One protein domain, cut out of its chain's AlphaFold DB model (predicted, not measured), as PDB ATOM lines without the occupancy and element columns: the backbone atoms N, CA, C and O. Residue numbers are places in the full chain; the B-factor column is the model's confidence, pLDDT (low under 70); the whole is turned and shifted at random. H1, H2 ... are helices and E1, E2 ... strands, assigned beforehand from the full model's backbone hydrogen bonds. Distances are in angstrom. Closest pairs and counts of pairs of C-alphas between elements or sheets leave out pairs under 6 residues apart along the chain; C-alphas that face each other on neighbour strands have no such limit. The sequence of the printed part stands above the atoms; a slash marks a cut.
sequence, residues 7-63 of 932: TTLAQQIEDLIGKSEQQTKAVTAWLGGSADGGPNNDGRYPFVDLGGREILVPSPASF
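AT A GLANCE: This is residues 7 to 63 of the 932 residues of the protein "Peptidase S74 domain-containing protein" of Brevundimonas sp. GW460-12-10-14-LB2 (UniProt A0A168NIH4). One long straight helix, H1, has a small two-stranded hairpin, E1 and E2, beside its later half, while its first half, residues 7 to 18, sticks out alone as an arm. At the other end of the arrangement, a looped link without a named element, residues 32 to 43, turns the backbone round from H1 into E1, and the short helix H2 ends the printed part at that same end. The printed part has 57 residues with two named helices and two named strands, in the order H1, E1, E2, H2; the sheet, of order E1 - E2, is antiparallel, and the class is mixed, helices and strands. The whole is loose, with a radius of gyration of the C-alphas of 13.7 A, and the C-alphas span 45 by 18 by 15 A, the arm of H1 making much of the length.

IN THESE COORDINATES: H1 is residues 7 to 31, 25 residues, and its first C-alpha, that of Thr 7, is at (117.820, 109.168, 137.031). Its last C-alpha, that of Leu 31, is at (127.857, 74.647, 140.884), and first to last C-alpha it is 36.2 A long. Residues 32 to 43 follow with no named element. E1 is residues 44 to 48, 13.1 A from first to last C-alpha. Residues 49 to 53 lie between it and E2, which is residues 54 to 58 and 13.3 A from first to last C-alpha. After Ser 59 comes H2, residues 60 to 63, 5.7 A from first to last C-alpha, and the C-alpha of Phe 63 is at (134.860, 65.989, 136.365).

HOW THE PARTS SIT: H1 has 10 pairs of C-alphas within 8 A of E1, and the closest C-alphas of the two are those of Trp 30 and Tyr 45, 5.5 A apart. Between H1 and E2 there are 2 such pairs, and the closest C-alphas are those of Trp 30 and Pro 58, 7.7 A apart. Residues 19 to 31 of H1 make the pairs of C-alphas within 10 A of the sheet, 23 with E1 and 4 with E2. E1 and E2 form a hairpin and are antiparallel, with 146 degrees between their N-to-C directions. N 45 and O 57 are 2.9 A apart, and N 55 and O 47 are 2.8 A apart, both within hydrogen-bond range. The C-alphas of residues 46 and 56 face each other at 4.5 A. H1 and H2 are close but not clearly touching, with the C-alphas of Leu 31 and Pro 60 the closest at 6.4 A. E1 and H2 are apart. In H1 every O i to N i+4 pair is within hydrogen-bond range; H2 is too short for such a pair, and its one O i to N i+3 pair is within range.

THE WHOLE: The two C-alphas farthest apart are those of Thr 7 and Phe 63, 46.4 A. Residues 7 to 18, which belong to H1, stand free; the body without them has 45 residues, spans 27 by 16 by 16 A and has a radius of gyration of 10.1 A. The printed part has no cut. The link from H1 to E1, with 12 residues, is long, while those from E1 to E2 and from E2 to H2 are tight. The mean pLDDT of the printed part is 75.1, and the model's confidence is low, under 70, in residues 48 to 53, of which 48 belongs to E1, and in residues 61 to 63, which belong to H2.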
ATOM      1  N   THR A   7     118.607 110.239 137.663       71.88
ATOM      2  CA  THR A   7     117.820 109.168 137.031       71.88
ATOM      3  C   THR A   7     118.672 108.252 136.148       71.88
ATOM      4  O   THR A   7     118.508 107.038 136.183       71.88
ATOM      5  N   THR A   8     119.617 108.807 135.381       71.00
ATOM      6  CA  THR A   8     120.524 108.019 134.526       71.00
ATOM      7  C   THR A   8     121.502 107.186 135.358       71.00
ATOM      8  O   THR A   8     121.783 106.046 135.006       71.00
ATOM      9  N   LEU A   9     121.994 107.739 136.472       72.12
ATOM     10  CA  LEU A   9     122.862 107.018 137.404       72.12
ATOM     11  C   LEU A   9     122.095 105.919 138.157       72.12
ATOM     12  O   LEU A   9     122.617 104.821 138.314       72.12
ATOM     13  N   ALA A  10     120.851 106.185 138.571       73.69
ATOM     14  CA  ALA A  10     119.982 105.189 139.193       73.69
ATOM     15  C   ALA A  10     119.706 104.006 138.250       73.69
ATOM     16  O   ALA A  10     119.897 102.865 138.657       73.69
ATOM     17  N   GLN A  11     119.381 104.271 136.976       76.06
ATOM     18  CA  GLN A  11     119.210 103.216 135.970       76.06
ATOM     19  C   GLN A  11     120.495 102.401 135.771       76.06
ATOM     20  O   GLN A  11     120.451 101.180 135.738       76.06
ATOM     21  N   GLN A  12     121.661 103.053 135.702       76.38
ATOM     22  CA  GLN A  12     122.943 102.345 135.590       76.38
ATOM     23  C   GLN A  12     123.250 101.470 136.814       76.38
ATOM     24  O   GLN A  12     123.882 100.424 136.663       76.38
ATOM     25  N   ILE A  13     122.809 101.873 138.009       77.56
ATOM     26  CA  ILE A  13     122.935 101.081 139.237       77.56
ATOM     27  C   ILE A  13     121.956  99.897 139.225       77.56
ATOM     28  O   ILE A  13     122.383  98.787 139.534       77.56
ATOM     29  N   GLU A  14     120.697 100.079 138.812       80.12
ATOM     30  CA  GLU A  14     119.751  98.966 138.619       80.12
ATOM     31  C   GLU A  14     120.251  97.962 137.569       80.12
ATOM     32  O   GLU A  14     120.252  96.759 137.825       80.12
ATOM     33  N   ASP A  15     120.771  98.436 136.432       78.38
ATOM     34  CA  ASP A  15     121.347  97.590 135.382       78.38
ATOM     35  C   ASP A  15     122.574  96.800 135.887       78.38
ATOM     36  O   ASP A  15     122.794  95.651 135.490       78.38
ATOM     37  N   LEU A  16     123.389  97.396 136.769       74.81
ATOM     38  CA  LEU A  16     124.528  96.739 137.423       74.81
ATOM     39  C   LEU A  16     124.082  95.691 138.452       74.81
ATOM     40  O   LEU A  16     124.647  94.596 138.481       74.81
ATOM     41  N   ILE A  17     123.060  95.996 139.255       79.06
ATOM     42  CA  ILE A  17     122.470  95.058 140.220       79.06
ATOM     43  C   ILE A  17     121.847  93.870 139.476       79.06
ATOM     44  O   ILE A  17     122.186  92.726 139.776       79.06
ATOM     45  N   GLY A  18     121.043  94.114 138.438       77.12
ATOM     46  CA  GLY A  18     120.436  93.061 137.618       77.12
ATOM     47  C   GLY A  18     121.468  92.147 136.945       77.12
ATOM     48  O   GLY A  18     121.293  90.927 136.923       77.12
ATOM     49  N   LYS A  19     122.591  92.702 136.467       74.75
ATOM     50  CA  LYS A  19     123.724  91.907 135.952       74.75
ATOM     51  C   LYS A  19     124.407  91.084 137.045       74.75
ATOM     52  O   LYS A  19     124.748  89.927 136.802       74.75
ATOM     53  N   SER A  20     124.579  91.643 138.244       74.06
ATOM     54  CA  SER A  20     125.143  90.917 139.387       74.06
ATOM     55  C   SER A  20     124.245  89.748 139.806       74.06
ATOM     56  O   SER A  20     124.742  88.632 139.955       74.06
ATOM     57  N   GLU A  21     122.926  89.948 139.879       79.50
ATOM     58  CA  GLU A  21     121.960  88.880 140.168       79.50
ATOM     59  C   GLU A  21     121.949  87.777 139.098       79.50
ATOM     60  O   GLU A  21     121.856  86.591 139.431       79.50
ATOM     61  N   GLN A  22     122.059  88.139 137.814       75.50
ATOM     62  CA  GLN A  22     122.178  87.167 136.721       75.50
ATOM     63  C   GLN A  22     123.464  86.339 136.832       75.50
ATOM     64  O   GLN A  22     123.406  85.114 136.707       75.50
ATOM     65  N   GLN A  23     124.606  86.968 137.134       76.88
ATOM     66  CA  GLN A  23     125.862  86.246 137.361       76.88
ATOM     67  C   GLN A  23     125.783  85.323 138.583       76.88
ATOM     68  O   GLN A  23     126.220  84.174 138.501       76.88
ATOM     69  N   THR A  24     125.173  85.762 139.689       80.12
ATOM     70  CA  THR A  24     124.965  84.902 140.865       80.12
ATOM     71  C   THR A  24     124.092  83.691 140.524       80.12
ATOM     72  O   THR A  24     124.467  82.569 140.860       80.12
ATOM     73  N   LYS A  25     122.989  83.873 139.780       80.00
ATOM     74  CA  LYS A  25     122.140  82.759 139.312       80.00
ATOM     75  C   LYS A  25     122.901  81.781 138.408       80.00
ATOM     76  O   LYS A  25     122.765  80.574 138.599       80.00
ATOM     77  N   ALA A  26     123.721  82.277 137.478       78.06
ATOM     78  CA  ALA A  26     124.546  81.444 136.597       78.06
ATOM     79  C   ALA A  26     125.571  80.601 137.381       78.06
ATOM     80  O   ALA A  26     125.637  79.384 137.199       78.06
ATOM     81  N   VAL A  27     126.302  81.216 138.322       80.69
ATOM     82  CA  VAL A  27     127.256  80.514 139.204       80.69
ATOM     83  C   VAL A  27     126.555  79.441 140.043       80.69
ATOM     84  O   VAL A  27     127.047  78.317 140.130       80.69
ATOM     85  N   THR A  28     125.398  79.752 140.638       81.69
ATOM     86  CA  THR A  28     124.636  78.786 141.445       81.69
ATOM     87  C   THR A  28     124.132  77.609 140.605       81.69
ATOM     88  O   THR A  28     124.242  76.465 141.045       81.69
ATOM     89  N   ALA A  29     123.635  77.859 139.389       78.62
ATOM     90  CA  ALA A  29     123.189  76.805 138.476       78.62
ATOM     91  C   ALA A  29     124.346  75.913 137.990       78.62
ATOM     92  O   ALA A  29     124.175  74.703 137.873       78.62
ATOM     93  N   TRP A  30     125.528  76.489 137.755       84.88
ATOM     94  CA  TRP A  30     126.731  75.757 137.353       84.88
ATOM     95  C   TRP A  30     127.282  74.859 138.473       84.88
ATOM     96  O   TRP A  30     127.555  73.680 138.229       84.88
ATOM     97  N   LEU A  31     127.389  75.387 139.702       79.62
ATOM     98  CA  LEU A  31     127.857  74.647 140.884       79.62
ATOM     99  C   LEU A  31     126.890  73.537 141.326       79.62
ATOM    100  O   LEU A  31     127.341  72.509 141.823       79.62
ATOM    101  N   GLY A  32     125.579  73.741 141.161       77.06
ATOM    102  CA  GLY A  32     124.541  72.744 141.454       77.06
ATOM    103  C   GLY A  32     124.149  71.857 140.266       77.06
ATOM    104  O   GLY A  32     123.166  71.123 140.362       77.06
ATOM    105  N   GLY A  33     124.855  71.966 139.137       76.12
ATOM    106  CA  GLY A  33     124.524  71.280 137.891       76.12
ATOM    107  C   GLY A  33     124.853  69.784 137.883       76.12
ATOM    108  O   GLY A  33     125.678  69.304 138.657       76.12
ATOM    109  N   SER A  34     124.211  69.039 136.979       75.00
ATOM    110  CA  SER A  34     124.488  67.618 136.726       75.00
ATOM    111  C   SER A  34     125.359  67.427 135.478       75.00
ATOM    112  O   SER A  34     125.423  68.301 134.613       75.00
ATOM    113  N   ALA A  35     126.009  66.261 135.371       73.75
ATOM    114  CA  ALA A  35     126.882  65.916 134.243       73.75
ATOM    115  C   ALA A  35     126.170  65.939 132.874       73.75
ATOM    116  O   ALA A  35     126.805  66.270 131.881       73.75
ATOM    117  N   ASP A  36     124.857  65.682 132.852       75.94
ATOM    118  CA  ASP A  36     124.014  65.668 131.643       75.94
ATOM    119  C   ASP A  36     123.013  66.844 131.616       75.94
ATOM    120  O   ASP A  36     122.003  66.810 130.917       75.94
ATOM    121  N   GLY A  37     123.229  67.862 132.455       75.31
ATOM    122  CA  GLY A  37     122.320  68.997 132.620       75.31
ATOM    123  C   GLY A  37     122.588  70.167 131.666       75.31
ATOM    124  O   GLY A  37     123.328  70.057 130.691       75.31
ATOM    125  N   GLY A  38     121.993  71.319 131.980       75.38
ATOM    126  CA  GLY A  38     122.111  72.546 131.184       75.38
ATOM    127  C   GLY A  38     121.097  72.637 130.031       75.38
ATOM    128  O   GLY A  38     120.332  71.701 129.808       75.38
ATOM    129  N   PRO A  39     121.048  73.763 129.289       76.00
ATOM    130  CA  PRO A  39     120.003  74.020 128.286       76.00
ATOM    131  C   PRO A  39     119.962  73.012 127.127       76.00
ATOM    132  O   PRO A  39     118.915  72.833 126.510       76.00
ATOM    133  N   ASN A  40     121.095  72.360 126.845       80.69
ATOM    134  CA  ASN A  40     121.266  71.409 125.746       80.69
ATOM    135  C   ASN A  40     121.395  69.947 126.219       80.69
ATOM    136  O   ASN A  40     121.632  69.074 125.388       80.69
ATOM    137  N   ASN A  41     121.264  69.681 127.527       79.62
ATOM    138  CA  ASN A  41     121.574  68.392 128.167       79.62
ATOM    139  C   ASN A  41     123.000  67.866 127.858       79.62
ATOM    140  O   ASN A  41     123.207  66.668 127.677       79.62
ATOM    141  N   ASP A  42     123.982  68.768 127.748       75.56
ATOM    142  CA  ASP A  42     125.386  68.472 127.409       75.56
ATOM    143  C   ASP A  42     126.356  68.684 128.590       75.56
ATOM    144  O   ASP A  42     127.577  68.723 128.408       75.56
ATOM    145  N   GLY A  43     125.813  68.874 129.797       74.44
ATOM    146  CA  GLY A  43     126.567  69.141 131.023       74.44
ATOM    147  C   GLY A  43     127.079  70.573 131.153       74.44
ATOM    148  O   GLY A  43     127.821  70.871 132.096       74.44
ATOM    149  N   ARG A  44     126.732  71.473 130.221       81.50
ATOM    150  CA  ARG A  44     127.270  72.839 130.173       81.50
ATOM    151  C   ARG A  44     126.220  73.877 130.541       81.50
ATOM    152  O   ARG A  44     125.100  73.881 130.039       81.50
ATOM    153  N   TYR A  45     126.620  74.802 131.403       85.19
ATOM    154  CA  TYR A  45     125.754  75.839 131.948       85.19
ATOM    155  C   TYR A  45     126.183  77.222 131.439       85.19
ATOM    156  O   TYR A  45     127.384  77.472 131.296       85.19
ATOM    157  N   PRO A  46     125.228  78.114 131.128       79.31
ATOM    158  CA  PRO A  46     125.527  79.393 130.504       79.31
ATOM    159  C   PRO A  46     126.042  80.427 131.505       79.31
ATOM    160  O   PRO A  46     125.479  80.625 132.580       79.31
ATOM    161  N   PHE A  47     127.089  81.136 131.096       76.62
ATOM    162  CA  PHE A  47     127.608  82.342 131.730       76.62
ATOM    163  C   PHE A  47     127.571  83.487 130.727       76.62
ATOM    164  O   PHE A  47     127.901  83.294 129.561       76.62
ATOM    165  N   VAL A  48     127.221  84.689 131.181       68.81
ATOM    166  CA  VAL A  48     127.256  85.898 130.350       68.81
ATOM    167  C   VAL A  48     128.449  86.752 130.768       68.81
ATOM    168  O   VAL A  48     128.593  87.094 131.948       68.81
ATOM    169  N   ASP A  49     129.322  87.074 129.814       62.91
ATOM    170  CA  ASP A  49     130.463  87.956 130.056       62.91
ATOM    171  C   ASP A  49     130.038  89.432 130.207       62.91
ATOM    172  O   ASP A  49     128.895  89.821 129.958       62.91
ATOM    173  N   LEU A  50     130.972  90.293 130.625       57.06
ATOM    174  CA  LEU A  50     130.704  91.726 130.818       57.06
ATOM    175  C   LEU A  50     130.365  92.476 129.511       57.06
ATOM    176  O   LEU A  50     129.897  93.614 129.574       57.06
ATOM    177  N   GLY A  51     130.577  91.853 128.345       57.62
ATOM    178  CA  GLY A  51     130.175  92.343 127.026       57.62
ATOM    179  C   GLY A  51     128.799  91.847 126.564       57.62
ATOM    180  O   GLY A  51     128.354  92.244 125.487       57.62
ATOM    181  N   GLY A  52     128.111  91.016 127.354       60.00
ATOM    182  CA  GLY A  52     126.800  90.455 127.015       60.00
ATOM    183  C   GLY A  52     126.855  89.192 126.152       60.00
ATOM    184  O   GLY A  52     125.827  88.797 125.600       60.00
ATOM    185  N   ARG A  53     128.023  88.554 126.007       67.62
ATOM    186  CA  ARG A  53     128.173  87.308 125.245       67.62
ATOM    187  C   ARG A  53     127.991  86.095 126.152       67.62
ATOM    188  O   ARG A  53     128.649  85.972 127.182       67.62
ATOM    189  N   GLU A  54     127.134  85.175 125.727       75.81
ATOM    190  CA  GLU A  54     126.900  83.904 126.409       75.81
ATOM    191  C   GLU A  54     127.981  82.868 126.044       75.81
ATOM    192  O   GLU A  54     128.327  82.684 124.871       75.81
ATOM    193  N   ILE A  55     128.530  82.201 127.060       78.81
ATOM    194  CA  ILE A  55     129.504  81.110 126.957       78.81
ATOM    195  C   ILE A  55     129.034  79.920 127.806       78.81
ATOM    196  O   ILE A  55     128.626  80.081 128.952       78.81
ATOM    197  N   LEU A  56     129.088  78.711 127.244       81.62
ATOM    198  CA  LEU A  56     128.676  77.478 127.921       81.62
ATOM    199  C   LEU A  56     129.876  76.817 128.613       81.62
ATOM    200  O   LEU A  56     130.833  76.415 127.947       81.62
ATOM    201  N   VAL A  57     129.812  76.687 129.940       79.62
ATOM    202  CA  VAL A  57     130.894  76.159 130.790       79.62
ATOM    203  C   VAL A  57     130.487  74.796 131.378       79.62
ATOM    204  O   VAL A  57     129.421  74.714 131.991       79.62
ATOM    205  N   PRO A  58     131.291  73.722 131.229       80.69
ATOM    206  CA  PRO A  58     130.995  72.408 131.818       80.69
ATOM    207  C   PRO A  58     130.868  72.468 133.344       80.69
ATOM    208  O   PRO A  58     131.719  73.076 133.997       80.69
ATOM    209  N   SER A  59     129.824  71.858 133.910       77.75
ATOM    210  CA  SER A  59     129.595  71.789 135.362       77.75
ATOM    211  C   SER A  59     130.731  71.045 136.089       77.75
ATOM    212  O   SER A  59     131.268  70.086 135.536       77.75
ATOM    213  N   PRO A  60     131.067  71.382 137.353       73.56
ATOM    214  CA  PRO A  60     132.022  70.605 138.146       73.56
ATOM    215  C   PRO A  60     131.664  69.112 138.256       73.56
ATOM    216  O   PRO A  60     132.559  68.279 138.388       73.56
ATOM    217  N   ALA A  61     130.379  68.755 138.133       66.75
ATOM    218  CA  ALA A  61     129.922  67.366 138.113       66.75
ATOM    219  C   ALA A  61     130.482  66.545 136.931       66.75
ATOM    220  O   ALA A  61     130.661  65.335 137.069       66.75
ATOM    221  N   SER A  62     130.828  67.170 135.796       63.84
ATOM    222  CA  SER A  62     131.419  66.460 134.649       63.84
ATOM    223  C   SER A  62     132.889  66.063 134.860       63.84
ATOM    224  O   SER A  62     133.465  65.401 134.004       63.84
ATOM    225  N   PHE A  63     133.513  66.440 135.984       60.34
ATOM    226  CA  PHE A  63     134.860  65.989 136.365       60.34
ATOM    227  C   PHE A  63     134.856  64.691 137.201       60.34
ATOM    228  O   PHE A  63     135.911  64.262 137.673       60.34
TER     229      PHE A  63